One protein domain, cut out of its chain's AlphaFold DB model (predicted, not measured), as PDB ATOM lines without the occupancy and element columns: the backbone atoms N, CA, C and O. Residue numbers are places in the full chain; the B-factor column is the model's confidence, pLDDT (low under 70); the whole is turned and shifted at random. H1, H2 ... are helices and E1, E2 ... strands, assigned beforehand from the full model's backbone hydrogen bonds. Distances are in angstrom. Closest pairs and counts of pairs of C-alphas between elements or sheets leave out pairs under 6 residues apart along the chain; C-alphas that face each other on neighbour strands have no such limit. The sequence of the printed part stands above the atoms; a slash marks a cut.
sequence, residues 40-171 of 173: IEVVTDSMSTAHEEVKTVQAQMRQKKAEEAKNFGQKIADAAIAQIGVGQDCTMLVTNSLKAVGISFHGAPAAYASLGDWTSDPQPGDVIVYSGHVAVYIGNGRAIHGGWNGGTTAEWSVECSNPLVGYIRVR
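Overview. This is residues 40 to 171 of the 173 residues of the protein "NlpC/P60 domain-containing protein" of Faecalibaculum rodentium (UniProt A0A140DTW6). A small head holds a strongly twisted sheet of six strands, with H2, H3 and the last part of H1 packed over one face, and a very long arm sticks out from it: residues 40 to 68 of H1. The arm makes the length of the whole; the body without it spans 34 by 26 by 26 A. The printed part has 132 residues, with three named helices and then six named strands along the chain; the sheet's order is E1 E6 E2 E3 E4 E5, antiparallel throughout, and the class is mixed, helices and strands. The whole is loose, with a radius of gyration of the C-alphas of 19.9 A and spans of 76 by 26 by 25 A.

Arrangement. The sheet runs from edge strand E1, residues 116 to 119, through E6, residues 164 to 170, E2, residues 127 to 130, E3, residues 133 to 139, and E4, residues 142 to 148, to edge strand E5, residues 152 to 157. E2 E3 E4 E5 form a meander, each strand the antiparallel neighbour of the one before, and each successive pair is a hairpin. Within hydrogen-bond range are N 117 and O 169 of E1 and E6, 3.0 A; N 168 and O 127 of E6 and E2, 2.8 A; N 128 and O 135 of E2 and E3, 2.8 A; N 144 and O 136 of E3 and E4, 2.9 A; and N 145 and O 154 of E4 and E5, 2.9 A. Two layers are formed, with H1, residues 40 to 81, H2, residues 90 to 99, and H3, residues 109 to 115, on one face of the sheet. H2 has a height over the sheet of 7.2 A and runs along the strands, at 16 degrees to E4 on the local plane; its closest C-alphas to E4 are Cys 90 and Gly 146, 3.8 A. H3 has a height over the sheet of 7.5 A; its closest C-alphas to E6 are Leu 115 and Val 170, 5.5 A. H1, with residues 76 to 80 alone, touches H2 at a steep tilt of 47 degrees, opposite ways; the closest C-alphas are Ala 79 and Ser 97, 4.9 A. H1 and H3 are apart. Every O i to N i+4 pair is within hydrogen-bond range in H1 and H2; in H3 0 of 3 are, beside 4 of 4 O i to N i+3 pairs.

Along the chain. H1 begins at C-alpha 40, (-100.451, 69.536, 7.942), and measures 61.6 A; H2 measures 14.5 A and H3 11.6 A. E3 measures 18.3 A, E6 17.4 A, E5 15.4 A and E4 14.0 A. E6 ends at C-alpha 170, (-51.438, 75.485, 12.349).

Size, cuts and confidence. The C-alphas farthest apart, of Ile 40 and Gly 150, are 77.0 A apart. The printed part has no cut and no long link. The mean pLDDT of the printed part is 89.2; residues 40 to 54 and 149 to 150 are under 70.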
ATOM      1  N   ILE A  40    -101.567  69.813   8.857       43.53
ATOM      2  CA  ILE A  40    -100.451  69.536   7.942       43.53
ATOM      3  C   ILE A  40     -99.735  70.850   7.606       43.53
ATOM      4  O   ILE A  40     -98.514  70.903   7.664       43.53
ATOM      5  N   GLU A  41    -100.494  71.920   7.362       45.22
ATOM      6  CA  GLU A  41     -99.972  73.249   7.017       45.22
ATOM      7  C   GLU A  41     -99.196  73.892   8.185       45.22
ATOM      8  O   GLU A  41     -98.096  74.406   7.996       45.22
ATOM      9  N   VAL A  42     -99.695  73.741   9.422       47.34
ATOM     10  CA  VAL A  42     -99.014  74.200  10.652       47.34
ATOM     11  C   VAL A  42     -97.706  73.438  10.907       47.34
ATOM     12  O   VAL A  42     -96.733  74.020  11.387       47.34
ATOM     13  N   VAL A  43     -97.644  72.149  10.556       49.47
ATOM     14  CA  VAL A  43     -96.428  71.332  10.708       49.47
ATOM     15  C   VAL A  43     -95.411  71.628   9.598       49.47
ATOM     16  O   VAL A  43     -94.213  71.663   9.872       49.47
ATOM     17  N   THR A  44     -95.853  71.914   8.368       45.44
ATOM     18  CA  THR A  44     -94.951  72.273   7.260       45.44
ATOM     19  C   THR A  44     -94.359  73.675   7.394       45.44
ATOM     20  O   THR A  44     -93.194  73.867   7.054       45.44
ATOM     21  N   ASP A  45     -95.105  74.633   7.948       50.22
ATOM     22  CA  ASP A  45     -94.622  76.004   8.167       50.22
ATOM     23  C   ASP A  45     -93.619  76.068   9.340       50.22
ATOM     24  O   ASP A  45     -92.569  76.708   9.254       50.22
ATOM     25  N   SER A  46     -93.849  75.274  10.399       50.50
ATOM     26  CA  SER A  46     -92.882  75.075  11.499       50.50
ATOM     27  C   SER A  46     -91.613  74.313  11.089       50.50
ATOM     28  O   SER A  46     -90.547  74.559  11.646       50.50
ATOM     29  N   MET A  47     -91.678  73.407  10.107       47.38
ATOM     30  CA  MET A  47     -90.481  72.737   9.574       47.38
ATOM     31  C   MET A  47     -89.698  73.623   8.594       47.38
ATOM     32  O   MET A  47     -88.470  73.550   8.577       47.38
ATOM     33  N   SER A  48     -90.369  74.480   7.814       49.56
ATOM     34  CA  SER A  48     -89.718  75.414   6.881       49.56
ATOM     35  C   SER A  48     -89.000  76.560   7.604       49.56
ATOM     36  O   SER A  48     -87.884  76.922   7.233       49.56
ATOM     37  N   THR A  49     -89.591  77.092   8.676       51.81
ATOM     38  CA  THR A  49     -88.962  78.112   9.536       51.81
ATOM     39  C   THR A  49     -87.790  77.546  10.344       51.81
ATOM     40  O   THR A  49     -86.723  78.157  10.384       51.81
ATOM     41  N   ALA A  50     -87.914  76.325  10.878       55.22
ATOM     42  CA  ALA A  50     -86.823  75.657  11.592       55.22
ATOM     43  C   ALA A  50     -85.621  75.317  10.687       55.22
ATOM     44  O   ALA A  50     -84.473  75.381  11.125       55.22
ATOM     45  N   HIS A  51     -85.849  74.963   9.417       49.75
ATOM     46  CA  HIS A  51     -84.763  74.616   8.496       49.75
ATOM     47  C   HIS A  51     -83.976  75.847   8.014       49.75
ATOM     48  O   HIS A  51     -82.768  75.749   7.773       49.75
ATOM     49  N   GLU A  52     -84.635  77.004   7.910       60.16
ATOM     50  CA  GLU A  52     -83.985  78.270   7.566       60.16
ATOM     51  C   GLU A  52     -83.187  78.816   8.764       60.16
ATOM     52  O   GLU A  52     -82.010  79.139   8.610       60.16
ATOM     53  N   GLU A  53     -83.738  78.798   9.986       60.94
ATOM     54  CA  GLU A  53     -83.015  79.218  11.202       60.94
ATOM     55  C   GLU A  53     -81.760  78.373  11.474       60.94
ATOM     56  O   GLU A  53     -80.691  78.919  11.773       60.94
ATOM     57  N   VAL A  54     -81.830  77.050  11.290       63.41
ATOM     58  CA  VAL A  54     -80.669  76.155  11.458       63.41
ATOM     59  C   VAL A  54     -79.573  76.457  10.428       63.41
ATOM     60  O   VAL A  54     -78.384  76.404  10.756       63.41
ATOM     61  N   LYS A  55     -79.936  76.829   9.198       76.19
ATOM     62  CA  LYS A  55     -78.979  77.191   8.142       76.19
ATOM     63  C   LYS A  55     -78.277  78.518   8.452       76.19
ATOM     64  O   LYS A  55     -77.060  78.618   8.268       76.19
ATOM     65  N   THR A  56     -79.005  79.497   8.986       75.56
ATOM     66  CA  THR A  56     -78.458  80.804   9.383       75.56
ATOM     67  C   THR A  56     -77.502  80.678  10.569       75.56
ATOM     68  O   THR A  56     -76.398  81.221  10.525       75.56
ATOM     69  N   VAL A  57     -77.854  79.880  11.584       78.75
ATOM     70  CA  VAL A  57     -76.977  79.614  12.739       78.75
ATOM     71  C   VAL A  57     -75.707  78.875  12.306       78.75
ATOM     72  O   VAL A  57     -74.603  79.252  12.702       78.75
ATOM     73  N   GLN A  58     -75.811  77.875  11.427       80.94
ATOM     74  CA  GLN A  58     -74.634  77.179  10.891       80.94
ATOM     75  C   GLN A  58     -73.721  78.107  10.076       80.94
ATOM     76  O   GLN A  58     -72.496  78.010  10.189       80.94
ATOM     77  N   ALA A  59     -74.285  79.011   9.274       81.31
ATOM     78  CA  ALA A  59     -73.513  80.001   8.527       81.31
ATOM     79  C   ALA A  59     -72.773  80.969   9.468       81.31
ATOM     80  O   ALA A  59     -71.570  81.180   9.307       81.31
ATOM     81  N   GLN A  60     -73.451  81.477  10.499       83.25
ATOM     82  CA  GLN A  60     -72.857  82.357  11.510       83.25
ATOM     83  C   GLN A  60     -71.748  81.658  12.309       83.25
ATOM     84  O   GLN A  60     -70.677  82.231  12.512       83.25
ATOM     85  N   MET A  61     -71.940  80.396  12.702       84.75
ATOM     86  CA  MET A  61     -70.910  79.617  13.400       84.75
ATOM     87  C   MET A  61     -69.671  79.377  12.529       84.75
ATOM     88  O   MET A  61     -68.546  79.460  13.024       84.75
ATOM     89  N   ARG A  62     -69.853  79.105  11.229       87.69
ATOM     90  CA  ARG A  62     -68.737  78.960  10.278       87.69
ATOM     91  C   ARG A  62     -67.965  80.265  10.123       87.69
ATOM     92  O   ARG A  62     -66.738  80.229  10.140       87.69
ATOM     93  N   GLN A  63     -68.664  81.396  10.022       84.69
ATOM     94  CA  GLN A  63     -68.023  82.710   9.957       84.69
ATOM     95  C   GLN A  63     -67.259  83.035  11.240       84.69
ATOM     96  O   GLN A  63     -66.096  83.413  11.160       84.69
ATOM     97  N   LYS A  64     -67.850  82.793  12.416       86.69
ATOM     98  CA  LYS A  64     -67.163  82.964  13.703       86.69
ATOM     99  C   LYS A  64     -65.904  82.102  13.790       86.69
ATOM    100  O   LYS A  64     -64.847  82.608  14.146       86.69
ATOM    101  N   LYS A  65     -65.985  80.825  13.400       84.88
ATOM    102  CA  LYS A  65     -64.826  79.919  13.377       84.88
ATOM    103  C   LYS A  65     -63.742  80.385  12.396       84.88
ATOM    104  O   LYS A  65     -62.559  80.250  12.696       84.88
ATOM    105  N   ALA A  66     -64.128  80.911  11.234       82.94
ATOM    106  CA  ALA A  66     -63.193  81.437  10.242       82.94
ATOM    107  C   ALA A  66     -62.504  82.723  10.725       82.94
ATOM    108  O   ALA A  66     -61.286  82.844  10.618       82.94
ATOM    109  N   GLU A  67     -63.257  83.644  11.322       87.62
ATOM    110  CA  GLU A  67     -62.714  84.868  11.912       87.62
ATOM    111  C   GLU A  67     -61.784  84.544  13.082       87.62
ATOM    112  O   GLU A  67     -60.679  85.069  13.190       87.62
ATOM    113  N   GLU A  68     -62.164  83.591  13.928       86.19
ATOM    114  CA  GLU A  68     -61.262  83.046  14.928       86.19
ATOM    115  C   GLU A  68     -60.001  82.480  14.252       86.19
ATOM    116  O   GLU A  68     -58.903  82.850  14.654       86.19
ATOM    117  N   ALA A  69     -60.091  81.603  13.240       82.50
ATOM    118  CA  ALA A  69     -58.930  81.066  12.491       82.50
ATOM    119  C   ALA A  69     -57.955  82.161  12.059       82.50
ATOM    120  O   ALA A  69     -56.771  82.086  12.397       82.50
ATOM    121  N   LYS A  70     -58.483  83.222  11.455       85.50
ATOM    122  CA  LYS A  70     -57.710  84.391  11.055       85.50
ATOM    123  C   LYS A  70     -57.034  85.079  12.242       85.50
ATOM    124  O   LYS A  70     -55.832  85.310  12.208       85.50
ATOM    125  N   ASN A  71     -57.768  85.322  13.328       92.06
ATOM    126  CA  ASN A  71     -57.226  85.937  14.545       92.06
ATOM    127  C   ASN A  71     -56.132  85.096  15.224       92.06
ATOM    128  O   ASN A  71     -55.291  85.637  15.936       92.06
ATOM    129  N   PHE A  72     -56.131  83.775  15.042       95.50
ATOM    130  CA  PHE A  72     -55.076  82.907  15.572       95.50
ATOM    131  C   PHE A  72     -53.828  82.905  14.707       95.50
ATOM    132  O   PHE A  72     -52.744  83.083  15.256       95.50
ATOM    133  N   GLY A  73     -53.973  82.780  13.386       96.81
ATOM    134  CA  GLY A  73     -52.847  82.946  12.466       96.81
ATOM    135  C   GLY A  73     -52.189  84.316  12.642       96.81
ATOM    136  O   GLY A  73     -50.979  84.405  12.841       96.81
ATOM    137  N   GLN A  74     -52.991  85.380  12.726       97.50
ATOM    138  CA  GLN A  74     -52.473  86.736  12.893       97.50
ATOM    139  C   GLN A  74     -51.590  86.881  14.140       97.50
ATOM    140  O   GLN A  74     -50.511  87.451  14.047       97.50
ATOM    141  N   LYS A  75     -51.960  86.279  15.277       98.06
ATOM    142  CA  LYS A  75     -51.117  86.292  16.486       98.06
ATOM    143  C   LYS A  75     -49.754  85.625  16.277       98.06
ATOM    144  O   LYS A  75     -48.765  86.094  16.832       98.06
ATOM    145  N   ILE A  76     -49.693  84.550  15.488       98.44
ATOM    146  CA  ILE A  76     -48.429  83.883  15.135       98.44
ATOM    147  C   ILE A  76     -47.588  84.804  14.242       98.44
ATOM    148  O   ILE A  76     -46.386  84.951  14.478       98.44
ATOM    149  N   ALA A  77     -48.208  85.442  13.244       98.50
ATOM    150  CA  ALA A  77     -47.541  86.397  12.359       98.50
ATOM    151  C   ALA A  77     -46.985  87.596  13.134       98.50
ATOM    152  O   ALA A  77     -45.804  87.910  13.008       98.50
ATOM    153  N   ASP A  78     -47.799  88.211  13.990       98.50
ATOM    154  CA  ASP A  78     -47.408  89.352  14.818       98.50
ATOM    155  C   ASP A  78     -46.243  88.978  15.744       98.50
ATOM    156  O   ASP A  78     -45.267  89.721  15.860       98.50
ATOM    157  N   ALA A  79     -46.289  87.782  16.342       98.44
ATOM    158  CA  ALA A  79     -45.195  87.267  17.158       98.44
ATOM    159  C   ALA A  79     -43.916  87.018  16.345       98.44
ATOM    160  O   ALA A  79     -42.820  87.195  16.869       98.44
ATOM    161  N   ALA A  80     -44.015  86.612  15.076       98.44
ATOM    162  CA  ALA A  80     -42.852  86.498  14.196       98.44
ATOM    163  C   ALA A  80     -42.266  87.874  13.843       98.44
ATOM    164  O   ALA A  80     -41.054  88.063  13.921       98.44
ATOM    165  N   ILE A  81     -43.114  88.850  13.510       98.44
ATOM    166  CA  ILE A  81     -42.700  90.222  13.179       98.44
ATOM    167  C   ILE A  81     -42.007  90.881  14.378       98.44
ATOM    168  O   ILE A  81     -40.954  91.497  14.223       98.44
ATOM    169  N   ALA A  82     -42.534  90.687  15.589       98.25
ATOM    170  CA  ALA A  82     -41.939  91.202  16.822       98.25
ATOM    171  C   ALA A  82     -40.527  90.657  17.105       98.25
ATOM    172  O   ALA A  82     -39.805  91.209  17.933       98.25
ATOM    173  N   GLN A  83     -40.130  89.576  16.432       97.44
ATOM    174  CA  GLN A  83     -38.817  88.975  16.595       97.44
ATOM    175  C   GLN A  83     -37.778  89.515  15.618       97.44
ATOM    176  O   GLN A  83     -36.638  89.099  15.757       97.44
ATOM    177  N   ILE A  84     -38.101  90.377  14.645       96.31
ATOM    178  CA  ILE A  84     -37.127  90.890  13.660       96.31
ATOM    179  C   ILE A  84     -35.906  91.517  14.358       96.31
ATOM    180  O   ILE A  84     -36.039  92.315  15.281       96.31
ATOM    181  N   GLY A  85     -34.704  91.154  13.901       94.31
ATOM    182  CA  GLY A  85     -33.424  91.609  14.453       94.31
ATOM    183  C   GLY A  85     -32.888  90.771  15.620       94.31
ATOM    184  O   GLY A  85     -31.747  90.972  16.035       94.31
ATOM    185  N   VAL A  86     -33.653  89.805  16.131       95.56
ATOM    186  CA  VAL A  86     -33.203  88.874  17.177       95.56
ATOM    187  C   VAL A  86     -32.265  87.817  16.585       95.56
ATOM    188  O   VAL A  86     -32.569  87.202  15.565       95.56
ATOM    189  N   GLY A  87     -31.126  87.574  17.239       95.12
ATOM    190  CA  GLY A  87     -30.192  86.504  16.873       95.12
ATOM    191  C   GLY A  87     -30.714  85.126  17.281       95.12
ATOM    192  O   GLY A  87     -30.692  84.794  18.464       95.12
ATOM    193  N   GLN A  88     -31.198  84.337  16.324       94.94
ATOM    194  CA  GLN A  88     -31.734  82.989  16.540       94.94
ATOM    195  C   GLN A  88     -31.896  82.246  15.208       94.94
ATOM    196  O   GLN A  88     -32.015  82.866  14.148       94.94
ATOM    197  N   ASP A  89     -31.930  80.916  15.255       95.25
ATOM    198  CA  ASP A  89     -32.170  80.094  14.069       95.25
ATOM    199  C   ASP A  89     -33.647  80.094  13.625       95.25
ATOM    200  O   ASP A  89     -34.543  80.647  14.272       95.25
ATOM    201  N   CYS A  90     -33.900  79.469  12.475       96.00
ATOM    202  CA  CYS A  90     -35.220  79.393  11.863       96.00
ATOM    203  C   CYS A  90     -36.249  78.611  12.687       96.00
ATOM    204  O   CYS A  90     -37.410  79.016  12.770       96.00
ATOM    205  N   THR A  91     -35.837  77.525  13.337       96.81
ATOM    206  CA  THR A  91     -36.720  76.711  14.177       96.81
ATOM    207  C   THR A  91     -37.057  77.436  15.473       96.81
ATOM    208  O   THR A  91     -38.198  77.381  15.930       96.81
ATOM    209  N   MET A  92     -36.112  78.180  16.046       97.06
ATOM    210  CA  MET A  92     -36.328  78.960  17.261       97.06
ATOM    211  C   MET A  92     -37.304  80.114  17.024       97.06
ATOM    212  O   MET A  92     -38.241  80.272  17.808       97.06
ATOM    213  N   LEU A  93     -37.170  80.827  15.899       97.81
ATOM    214  CA  LEU A  93     -38.145  81.835  15.470       97.81
ATOM    215  C   LEU A  93     -39.569  81.259  15.468       97.81
ATOM    216  O   LEU A  93     -40.461  81.795  16.126       97.81
ATOM    217  N   VAL A  94     -39.782  80.143  14.760       98.12
ATOM    218  CA  VAL A  94     -41.123  79.549  14.608       98.12
ATOM    219  C   VAL A  94     -41.622  78.976  15.934       98.12
ATOM    220  O   VAL A  94     -42.784  79.159  16.284       98.12
ATOM    221  N   THR A  95     -40.741  78.356  16.723       98.19
ATOM    222  CA  THR A  95     -41.042  77.897  18.091       98.19
ATOM    223  C   THR A  95     -41.590  79.037  18.946       98.19
ATOM    224  O   THR A  95     -42.613  78.885  19.611       98.19
ATOM    225  N   ASN A  96     -40.929  80.193  18.932       98.00
ATOM    226  CA  ASN A  96     -41.321  81.343  19.739       98.00
ATOM    227  C   ASN A  96     -42.602  82.008  19.217       98.00
ATOM    228  O   ASN A  96     -43.452  82.391  20.021       98.00
ATOM    229  N   SER A  97     -42.806  82.051  17.898       98.25
ATOM    230  CA  SER A  97     -44.069  82.510  17.305       98.25
ATOM    231  C   SER A  97     -45.255  81.630  17.709       98.25
ATOM    232  O   SER A  97     -46.325  82.136  18.037       98.25
ATOM    233  N   LEU A  98     -45.067  80.309  17.745       98.31
ATOM    234  CA  LEU A  98     -46.100  79.350  18.147       98.31
ATOM    235  C   LEU A  98     -46.404  79.396  19.651       98.31
ATOM    236  O   LEU A  98     -47.559  79.239  20.058       98.31
ATOM    237  N   LYS A  99     -45.402  79.686  20.488       97.44
ATOM    238  CA  LYS A  99     -45.610  79.881  21.932       97.44
ATOM    239  C   LYS A  99     -46.582  81.023  22.231       97.44
ATOM    240  O   LYS A  99     -47.340  80.914  23.191       97.44
ATOM    241  N   ALA A 100     -46.623  82.069  21.399       96.25
ATOM    242  CA  ALA A 100     -47.567  83.182  21.556       96.25
ATOM    243  C   ALA A 100     -49.043  82.750  21.453       96.25
ATOM    244  O   ALA A 100     -49.930  83.438  21.957       96.25
ATOM    245  N   VAL A 101     -49.308  81.595  20.837       96.50
ATOM    246  CA  VAL A 101     -50.642  80.989  20.745       96.50
ATOM    247  C   VAL A 101     -50.781  79.709  21.576       96.50
ATOM    248  O   VAL A 101     -51.720  78.940  21.379       96.50
ATOM    249  N   GLY A 102     -49.867  79.485  22.525       96.38
ATOM    250  CA  GLY A 102     -49.918  78.369  23.472       96.38
ATOM    251  C   GLY A 102     -49.361  77.044  22.948       96.38
ATOM    252  O   GLY A 102     -49.462  76.033  23.640       96.38
ATOM    253  N   ILE A 103     -48.747  77.019  21.764       97.06
ATOM    254  CA  ILE A 103     -48.138  75.806  21.205       97.06
ATOM    255  C   ILE A 103     -46.656  75.771  21.583       97.06
ATOM    256  O   ILE A 103     -45.859  76.592  21.134       97.06
ATOM    257  N   SER A 104     -46.274  74.791  22.400       94.69
ATOM    258  CA  SER A 104     -44.876  74.543  22.770       94.69
ATOM    259  C   SER A 104     -44.324  73.379  21.954       94.69
ATOM    260  O   SER A 104     -44.457  72.221  22.342       94.69
ATOM    261  N   PHE A 105     -43.720  73.690  20.809       96.88
ATOM    262  CA  PHE A 105     -43.122  72.708  19.907       96.88
ATOM    263  C   PHE A 105     -41.745  73.176  19.448       96.88
ATOM    264  O   PHE A 105     -41.587  74.328  19.052       96.88
ATOM    265  N   HIS A 106     -40.769  72.271  19.460       97.06
ATOM    266  CA  HIS A 106     -39.441  72.504  18.908       97.06
ATOM    267  C   HIS A 106     -38.928  71.217  18.263       97.06
ATOM    268  O   HIS A 106     -39.040  70.138  18.848       97.06
ATOM    269  N   GLY A 107     -38.370  71.320  17.062       96.06
ATOM    270  CA  GLY A 107     -37.885  70.168  16.317       96.06
ATOM    271  C   GLY A 107     -37.220  70.572  15.009       96.06
ATOM    272  O   GLY A 107     -37.016  71.751  14.735       96.06
ATOM    273  N   ALA A 108     -36.899  69.579  14.180       96.75
ATOM    274  CA  ALA A 108     -36.352  69.829  12.850       96.75
ATOM    275  C   ALA A 108     -37.361  70.590  11.958       96.75
ATOM    276  O   ALA A 108     -38.569  70.416  12.141       96.75
ATOM    277  N   PRO A 109     -36.912  71.352  10.940       96.44
ATOM    278  CA  PRO A 109     -37.799  72.129  10.065       96.44
ATOM    279  C   PRO A 109     -38.982  71.341   9.482       96.44
ATOM    280  O   PRO A 109     -40.118  71.806   9.512       96.44
ATOM    281  N   ALA A 110     -38.752  70.103   9.031       97.12
ATOM    282  CA  ALA A 110     -39.810  69.250   8.485       97.12
ATOM    283  C   ALA A 110     -40.854  68.815   9.533       97.12
ATOM    284  O   ALA A 110     -42.000  68.535   9.189       97.12
ATOM    285  N   ALA A 111     -40.488  68.771  10.818       97.62
ATOM    286  CA  ALA A 111     -41.371  68.304  11.882       97.62
ATOM    287  C   ALA A 111     -42.527  69.284  12.166       97.62
ATOM    288  O   ALA A 111     -43.583  68.861  12.640       97.62
ATOM    289  N   TYR A 112     -42.378  70.563  11.801       97.62
ATOM    290  CA  TYR A 112     -43.449  71.563  11.898       97.62
ATOM    291  C   TYR A 112     -44.660  71.225  11.012       97.62
ATOM    292  O   TYR A 112     -45.766  71.671  11.308       97.62
ATOM    293  N   ALA A 113     -44.498  70.366   9.998       97.50
ATOM    294  CA  ALA A 113     -45.611  69.861   9.193       97.50
ATOM    295  C   ALA A 113     -46.648  69.055   9.994       97.50
ATOM    296  O   ALA A 113     -47.795  68.939   9.573       97.50
ATOM    297  N   SER A 114     -46.282  68.527  11.165       97.06
ATOM    298  CA  SER A 114     -47.204  67.780  12.035       97.06
ATOM    299  C   SER A 114     -48.223  68.662  12.773       97.06
ATOM    300  O   SER A 114     -49.261  68.168  13.223       97.06
ATOM    301  N   LEU A 115     -47.952  69.968  12.876       96.44
ATOM    302  CA  LEU A 115     -48.730  70.918  13.676       96.44
ATOM    303  C   LEU A 115     -50.050  71.333  13.030       96.44
ATOM    304  O   LEU A 115     -50.837  72.057  13.640       96.44
ATOM    305  N   GLY A 116     -50.290  70.929  11.790       96.31
ATOM    306  CA  GLY A 116     -51.357  71.507  11.004       96.31
ATOM    307  C   GLY A 116     -51.704  70.722   9.760       96.31
ATOM    308  O   GLY A 116     -51.357  69.547   9.627       96.31
ATOM    309  N   ASP A 117     -52.414  71.399   8.871       97.31
ATOM    310  CA  ASP A 117     -52.844  70.856   7.590       97.31
ATOM    311  C   ASP A 117     -52.129  71.597   6.459       97.31
ATOM    312  O   ASP A 117     -51.947  72.817   6.514       97.31
ATOM    313  N   TRP A 118     -51.721  70.865   5.424       97.69
ATOM    314  CA  TRP A 118     -51.125  71.471   4.237       97.69
ATOM    315  C   TRP A 118     -52.131  72.367   3.518       97.69
ATOM    316  O   TRP A 118     -53.312  72.033   3.397       97.69
ATOM    317  N   THR A 119     -51.659  73.498   3.003       96.56
ATOM    318  CA  THR A 119     -52.512  74.470   2.320       96.56
ATOM    319  C   THR A 119     -51.824  75.111   1.120       96.56
ATOM    320  O   THR A 119     -50.611  75.312   1.108       96.56
ATOM    321  N   SER A 120     -52.625  75.428   0.103       96.56
ATOM    322  CA  SER A 120     -52.225  76.169  -1.098       96.56
ATOM    323  C   SER A 120     -52.692  77.629  -1.091       96.56
ATOM    324  O   SER A 120     -52.395  78.357  -2.030       96.56
ATOM    325  N   ASP A 121     -53.444  78.043  -0.069       96.44
ATOM    326  CA  ASP A 121     -53.940  79.411   0.117       96.44
ATOM    327  C   ASP A 121     -53.324  79.971   1.403       96.44
ATOM    328  O   ASP A 121     -53.953  79.878   2.459       96.44
ATOM    329  N   PRO A 122     -52.052  80.404   1.381       96.56
ATOM    330  CA  PRO A 122     -51.342  80.782   2.593       96.56
ATOM    331  C   PRO A 122     -51.914  82.063   3.205       96.56
ATOM    332  O   PRO A 122     -52.171  83.052   2.518       96.56
ATOM    333  N   GLN A 123     -52.059  82.063   4.526       97.50
ATOM    334  CA  GLN A 123     -52.538  83.188   5.325       97.50
ATOM    335  C   GLN A 123     -51.492  83.585   6.368       97.50
ATOM    336  O   GLN A 123     -50.706  82.732   6.793       97.50
ATOM    337  N   PRO A 124     -51.442  84.863   6.794       98.19
ATOM    338  CA  PRO A 124     -50.526  85.288   7.846       98.19
ATOM    339  C   PRO A 124     -50.596  84.366   9.069       98.19
ATOM    340  O   PRO A 124     -51.675  84.102   9.602       98.19
ATOM    341  N   GLY A 125     -49.434  83.866   9.486       97.94
ATOM    342  CA  GLY A 125     -49.282  82.924  10.592       97.94
ATOM    343  C   GLY A 125     -49.143  81.465  10.180       97.94
ATOM    344  O   GLY A 125     -48.773  80.645  11.020       97.94
ATOM    345  N   ASP A 126     -49.392  81.131   8.914       98.50
ATOM    346  CA  ASP A 126     -49.070  79.806   8.396       98.50
ATOM    347  C   ASP A 126     -47.548  79.585   8.435       98.50
ATOM    348  O   ASP A 126     -46.741  80.479   8.139       98.50
ATOM    349  N   VAL A 127     -47.146  78.370   8.804       98.44
ATOM    350  CA  VAL A 127     -45.734  77.982   8.849       98.44
ATOM    351  C   VAL A 127     -45.303  77.552   7.456       98.44
ATOM    352  O   VAL A 127     -45.942  76.706   6.834       98.44
ATOM    353  N   ILE A 128     -44.200  78.110   6.969       98.50
ATOM    354  CA  ILE A 128     -43.611  77.736   5.687       98.50
ATOM    355  C   ILE A 128     -42.549  76.679   5.928       98.50
ATOM    356  O   ILE A 128     -41.617  76.906   6.700       98.50
ATOM    357  N   VAL A 129     -42.667  75.549   5.241       98.12
ATOM    358  CA  VAL A 129     -41.681  74.473   5.277       98.12
ATOM    359  C   VAL A 129     -40.900  74.490   3.970       98.12
ATOM    360  O   VAL A 129     -41.472  74.431   2.880       98.12
ATOM    361  N   TYR A 130     -39.579  74.543   4.086       97.44
ATOM    362  CA  TYR A 130     -38.638  74.384   2.985       97.44
ATOM    363  C   TYR A 130     -37.798  73.125   3.204       97.44
ATOM    364  O   TYR A 130     -37.759  72.554   4.299       97.44
ATOM    365  N   SER A 131     -37.039  72.722   2.189       95.94
ATOM    366  CA  SER A 131     -36.007  71.701   2.363       95.94
ATOM    367  C   SER A 131     -34.887  72.230   3.272       95.94
ATOM    368  O   SER A 131     -34.037  73.011   2.839       95.94
ATOM    369  N   GLY A 132     -34.909  71.817   4.544       94.38
ATOM    370  CA  GLY A 132     -33.915  72.184   5.559       94.38
ATOM    371  C   GLY A 132     -34.107  73.560   6.208       94.38
ATOM    372  O   GLY A 132     -33.233  73.987   6.954       94.38
ATOM    373  N   HIS A 133     -35.225  74.250   5.958       96.06
ATOM    374  CA  HIS A 133     -35.501  75.581   6.516       96.06
ATOM    375  C   HIS A 133     -36.985  75.755   6.844       96.06
ATOM    376  O   HIS A 133     -37.834  75.025   6.332       96.06
ATOM    377  N   VAL A 134     -37.300  76.713   7.710       97.62
ATOM    378  CA  VAL A 134     -38.671  77.014   8.140       97.62
ATOM    379  C   VAL A 134     -38.828  78.520   8.369       97.62
ATOM    380  O   VAL A 134     -37.869  79.210   8.710       97.62
ATOM    381  N   ALA A 135     -40.020  79.053   8.126       98.12
ATOM    382  CA  ALA A 135     -40.331  80.471   8.306       98.12
ATOM    383  C   ALA A 135     -41.800  80.665   8.701       98.12
ATOM    384  O   ALA A 135     -42.588  79.719   8.659       98.12
ATOM    385  N   VAL A 136     -42.179  81.895   9.044       98.56
ATOM    386  CA  VAL A 136     -43.586  82.271   9.269       98.56
ATOM    387  C   VAL A 136     -44.041  83.194   8.147       98.56
ATOM    388  O   VAL A 136     -43.411  84.226   7.906       98.56
ATOM    389  N   TYR A 137     -45.121  82.830   7.455       98.62
ATOM    390  CA  TYR A 137     -45.714  83.660   6.409       98.62
ATOM    391  C   TYR A 137     -46.425  84.870   7.022       98.62
ATOM    392  O   TYR A 137     -47.157  84.729   8.002       98.62
ATOM    393  N   ILE A 138     -46.244  86.051   6.431       98.31
ATOM    394  CA  ILE A 138     -46.860  87.301   6.916       98.31
ATOM    395  C   ILE A 138     -47.775  87.966   5.877       98.31
ATOM    396  O   ILE A 138     -48.270  89.065   6.107       98.31
ATOM    397  N   GLY A 139     -48.039  87.299   4.748       97.31
ATOM    398  CA  GLY A 139     -48.845  87.841   3.650       97.31
ATOM    399  C   GLY A 139     -48.010  88.383   2.490       97.31
ATOM    400  O   GLY A 139     -46.800  88.568   2.602       97.31
ATOM    401  N   ASN A 140     -48.663  88.633   1.353       96.38
ATOM    402  CA  ASN A 140     -48.087  89.308   0.178       96.38
ATOM    403  C   ASN A 140     -46.770  88.703  -0.350       96.38
ATOM    404  O   ASN A 140     -45.911  89.421  -0.854       96.38
ATOM    405  N   GLY A 141     -46.580  87.388  -0.209       96.81
ATOM    406  CA  GLY A 141     -45.346  86.716  -0.643       96.81
ATOM    407  C   GLY A 141     -44.134  86.992   0.257       96.81
ATOM    408  O   GLY A 141     -42.998  86.747  -0.147       96.81
ATOM    409  N   ARG A 142     -44.361  87.488   1.479       98.19
ATOM    410  CA  ARG A 142     -43.332  87.819   2.471       98.19
ATOM    411  C   ARG A 142     -43.377  86.861   3.658       98.19
ATOM    412  O   ARG A 142     -44.430  86.320   4.010       98.19
ATOM    413  N   ALA A 143     -42.227  86.674   4.294       98.00
ATOM    414  CA  ALA A 143     -42.074  85.840   5.477       98.00
ATOM    415  C   ALA A 143     -41.003  86.383   6.424       98.00
ATOM    416  O   ALA A 143     -40.089  87.098   6.007       98.00
ATOM    417  N   ILE A 144     -41.093  85.995   7.697       98.06
ATOM    418  CA  ILE A 144     -40.000  86.174   8.655       98.06
ATOM    419  C   ILE A 144     -39.175  84.895   8.679       98.06
ATOM    420  O   ILE A 144     -39.693  83.813   8.968       98.06
ATOM    421  N   HIS A 145     -37.890  85.032   8.383       96.81
ATOM    422  CA  HIS A 145     -36.908  83.954   8.429       96.81
ATOM    423  C   HIS A 145     -36.004  84.136   9.643       96.81
ATOM    424  O   HIS A 145     -35.708  85.267  10.011       96.81
ATOM    425  N   GLY A 146     -35.553  83.036  10.250       94.12
ATOM    426  CA  GLY A 146     -34.489  83.030  11.264       94.12
ATOM    427  C   GLY A 146     -33.173  82.525  10.677       94.12
ATOM    428  O   GLY A 146     -33.171  81.898   9.619       94.12
ATOM    429  N   GLY A 147     -32.052  82.797  11.341       89.06
ATOM    430  CA  GLY A 147     -30.720  82.442  10.840       89.06
ATOM    431  C   GLY A 147     -30.306  83.201   9.570       89.06
ATOM    432  O   GLY A 147     -29.394  82.772   8.868       89.06
ATOM    433  N   TRP A 148     -30.978  84.309   9.252       79.19
ATOM    434  CA  TRP A 148     -30.754  85.109   8.051       79.19
ATOM    435  C   TRP A 148     -29.556  86.058   8.227       79.19
ATOM    436  O   TRP A 148     -29.267  86.494   9.337       79.19
ATOM    437  N   ASN A 149     -28.841  86.361   7.135       65.00
ATOM    438  CA  ASN A 149     -27.782  87.384   7.037       65.00
ATOM    439  C   ASN A 149     -26.878  87.554   8.288       65.00
ATOM    440  O   ASN A 149     -26.755  88.652   8.828       65.00
ATOM    441  N   GLY A 150     -26.256  86.470   8.765       67.56
ATOM    442  CA  GLY A 150     -25.384  86.500   9.952       67.56
ATOM    443  C   GLY A 150     -26.030  86.010  11.252       67.56
ATOM    444  O   GLY A 150     -25.452  86.196  12.320       67.56
ATOM    445  N   GLY A 151     -27.193  85.354  11.174       81.62
ATOM    446  CA  GLY A 151     -27.818  84.654  12.302       81.62
ATOM    447  C   GLY A 151     -29.012  85.377  12.923       81.62
ATOM    448  O   GLY A 151     -29.489  84.953  13.974       81.62
ATOM    449  N   THR A 152     -29.499  86.453  12.306       92.69
ATOM    450  CA  THR A 152     -30.641  87.226  12.802       92.69
ATOM    451  C   THR A 152     -31.936  86.843  12.103       92.69
ATOM    452  O   THR A 152     -31.965  86.200  11.054       92.69
ATOM    453  N   THR A 153     -33.046  87.225  12.707       96.00
ATOM    454  CA  THR A 153     -34.365  87.159  12.089       96.00
ATOM    455  C   THR A 153     -34.610  88.369  11.196       96.00
ATOM    456  O   THR A 153     -34.333  89.510  11.576       96.00
ATOM    457  N   ALA A 154     -35.158  88.143  10.008       96.31
ATOM    458  CA  ALA A 154     -35.408  89.205   9.042       96.31
ATOM    459  C   ALA A 154     -36.644  88.919   8.191       96.31
ATOM    460  O   ALA A 154     -37.001  87.766   7.944       96.31
ATOM    461  N   GLU A 155     -37.266  89.993   7.713       96.50
ATOM    462  CA  GLU A 155     -38.325  89.917   6.716       96.50
ATOM    463  C   GLU A 155     -37.726  89.778   5.312       96.50
ATOM    464  O   GLU A 155     -36.952  90.630   4.858       96.50
ATOM    465  N   TRP A 156     -38.118  88.731   4.591       95.81
ATOM    466  CA  TRP A 156     -37.694  88.507   3.213       95.81
ATOM    467  C   TRP A 156     -38.819  87.923   2.350       95.81
ATOM    468  O   TRP A 156     -39.934  87.684   2.817       95.81
ATOM    469  N   SER A 157     -38.537  87.755   1.057       96.38
ATOM    470  CA  SER A 157     -39.404  86.997   0.156       96.38
ATOM    471  C   SER A 157     -39.499  85.544   0.612       96.38
ATOM    472  O   SER A 157     -38.495  84.961   1.021       96.38
ATOM    473  N   VAL A 158     -40.684  84.951   0.459       96.69
ATOM    474  CA  VAL A 158     -40.881  83.499   0.596       96.69
ATOM    475  C   VAL A 158     -39.961  82.723  -0.348       96.69
ATOM    476  O   VAL A 158     -39.494  81.638  -0.020       96.69
ATOM    477  N   GLU A 159     -39.668  83.283  -1.518       93.94
ATOM    478  CA  GLU A 159     -38.709  82.718  -2.462       93.94
ATOM    479  C   GLU A 159     -37.279  82.970  -1.965       93.94
ATOM    480  O   GLU A 159     -36.573  83.875  -2.419       93.94
ATOM    481  N   CYS A 160     -36.861  82.192  -0.969       89.00
ATOM    482  CA  CYS A 160     -35.477  82.140  -0.522       89.00
ATOM    483  C   CYS A 160     -34.675  81.105  -1.332       89.00
ATOM    484  O   CYS A 160     -35.182  80.461  -2.248       89.00
ATOM    485  N   SER A 161     -33.393  80.935  -1.007       90.44
ATOM    486  CA  SER A 161     -32.520  79.963  -1.680       90.44
ATOM    487  C   SER A 161     -32.897  78.500  -1.410       90.44
ATOM    488  O   SER A 161     -32.433  77.613  -2.127       90.44
ATOM    489  N   ASN A 162     -33.713  78.224  -0.388       93.69
ATOM    490  CA  ASN A 162     -34.172  76.876  -0.074       93.69
ATOM    491  C   ASN A 162     -35.431  76.520  -0.887       93.69
ATOM    492  O   ASN A 162     -36.368  77.316  -0.933       93.69
ATOM    493  N   PRO A 163     -35.516  75.303  -1.457       96.12
ATOM    494  CA  PRO A 163     -36.719  74.845  -2.145       96.12
ATOM    495  C   PRO A 163     -37.946  74.847  -1.225       96.12
ATOM    496  O   PRO A 163     -37.921  74.229  -0.156       96.12
ATOM    497  N   LEU A 164     -39.020  75.513  -1.656       97.00
ATOM    498  CA  LEU A 164     -40.310  75.518  -0.968       97.00
ATOM    499  C   LEU A 164     -40.947  74.124  -1.033       97.00
ATOM    500  O   LEU A 164     -41.114  73.565  -2.115       97.00
ATOM    501  N   VAL A 165     -41.321  73.580   0.127       97.56
ATOM    502  CA  VAL A 165     -42.086  72.326   0.231       97.56
ATOM    503  C   VAL A 165     -43.577  72.638   0.329       97.56
ATOM    504  O   VAL A 165     -44.383  71.993  -0.337       97.56
ATOM    505  N   GLY A 166     -43.951  73.646   1.122       97.50
ATOM    506  CA  GLY A 166     -45.324  74.141   1.193       97.50
ATOM    507  C   GLY A 166     -45.629  74.909   2.476       97.50
ATOM    508  O   GLY A 166     -44.729  75.283   3.228       97.50
ATOM    509  N   TYR A 167     -46.922  75.111   2.725       98.38
ATOM    510  CA  TYR A 167     -47.439  75.867   3.864       98.38
ATOM    511  C   TYR A 167     -48.285  74.982   4.770       98.38
ATOM    512  O   TYR A 167     -49.026  74.118   4.296       98.38
ATOM    513  N   ILE A 168     -48.204  75.243   6.068       98.38
ATOM    514  CA  ILE A 168     -48.919  74.524   7.113       98.38
ATOM    515  C   ILE A 168     -49.829  75.495   7.841       98.38
ATOM    516  O   ILE A 168     -49.363  76.424   8.507       98.38
ATOM    517  N   ARG A 169     -51.131  75.218   7.775       97.62
ATOM    518  CA  ARG A 169     -52.112  75.876   8.623       97.62
ATOM    519  C   ARG A 169     -52.112  75.246   9.998       97.62
ATOM    520  O   ARG A 169     -52.595  74.128  10.166       97.62
ATOM    521  N   VAL A 170     -51.577  75.967  10.972       96.88
ATOM    522  CA  VAL A 170     -51.438  75.485  12.349       96.88
ATOM    523  C   VAL A 170     -52.815  75.190  12.947       96.88
ATOM    524  O   VAL A 170     -53.701  76.050  12.963       96.88
ATOM    525  N   ARG A 171     -52.997  73.963  13.447       93.94
ATOM    526  CA  ARG A 171     -54.220  73.559  14.142       93.94
ATOM    527  C   ARG A 171     -54.238  74.177  15.535       93.94
ATOM    528  O   ARG A 171     -53.239  74.185  16.251       93.94
TER     529      ARG A 171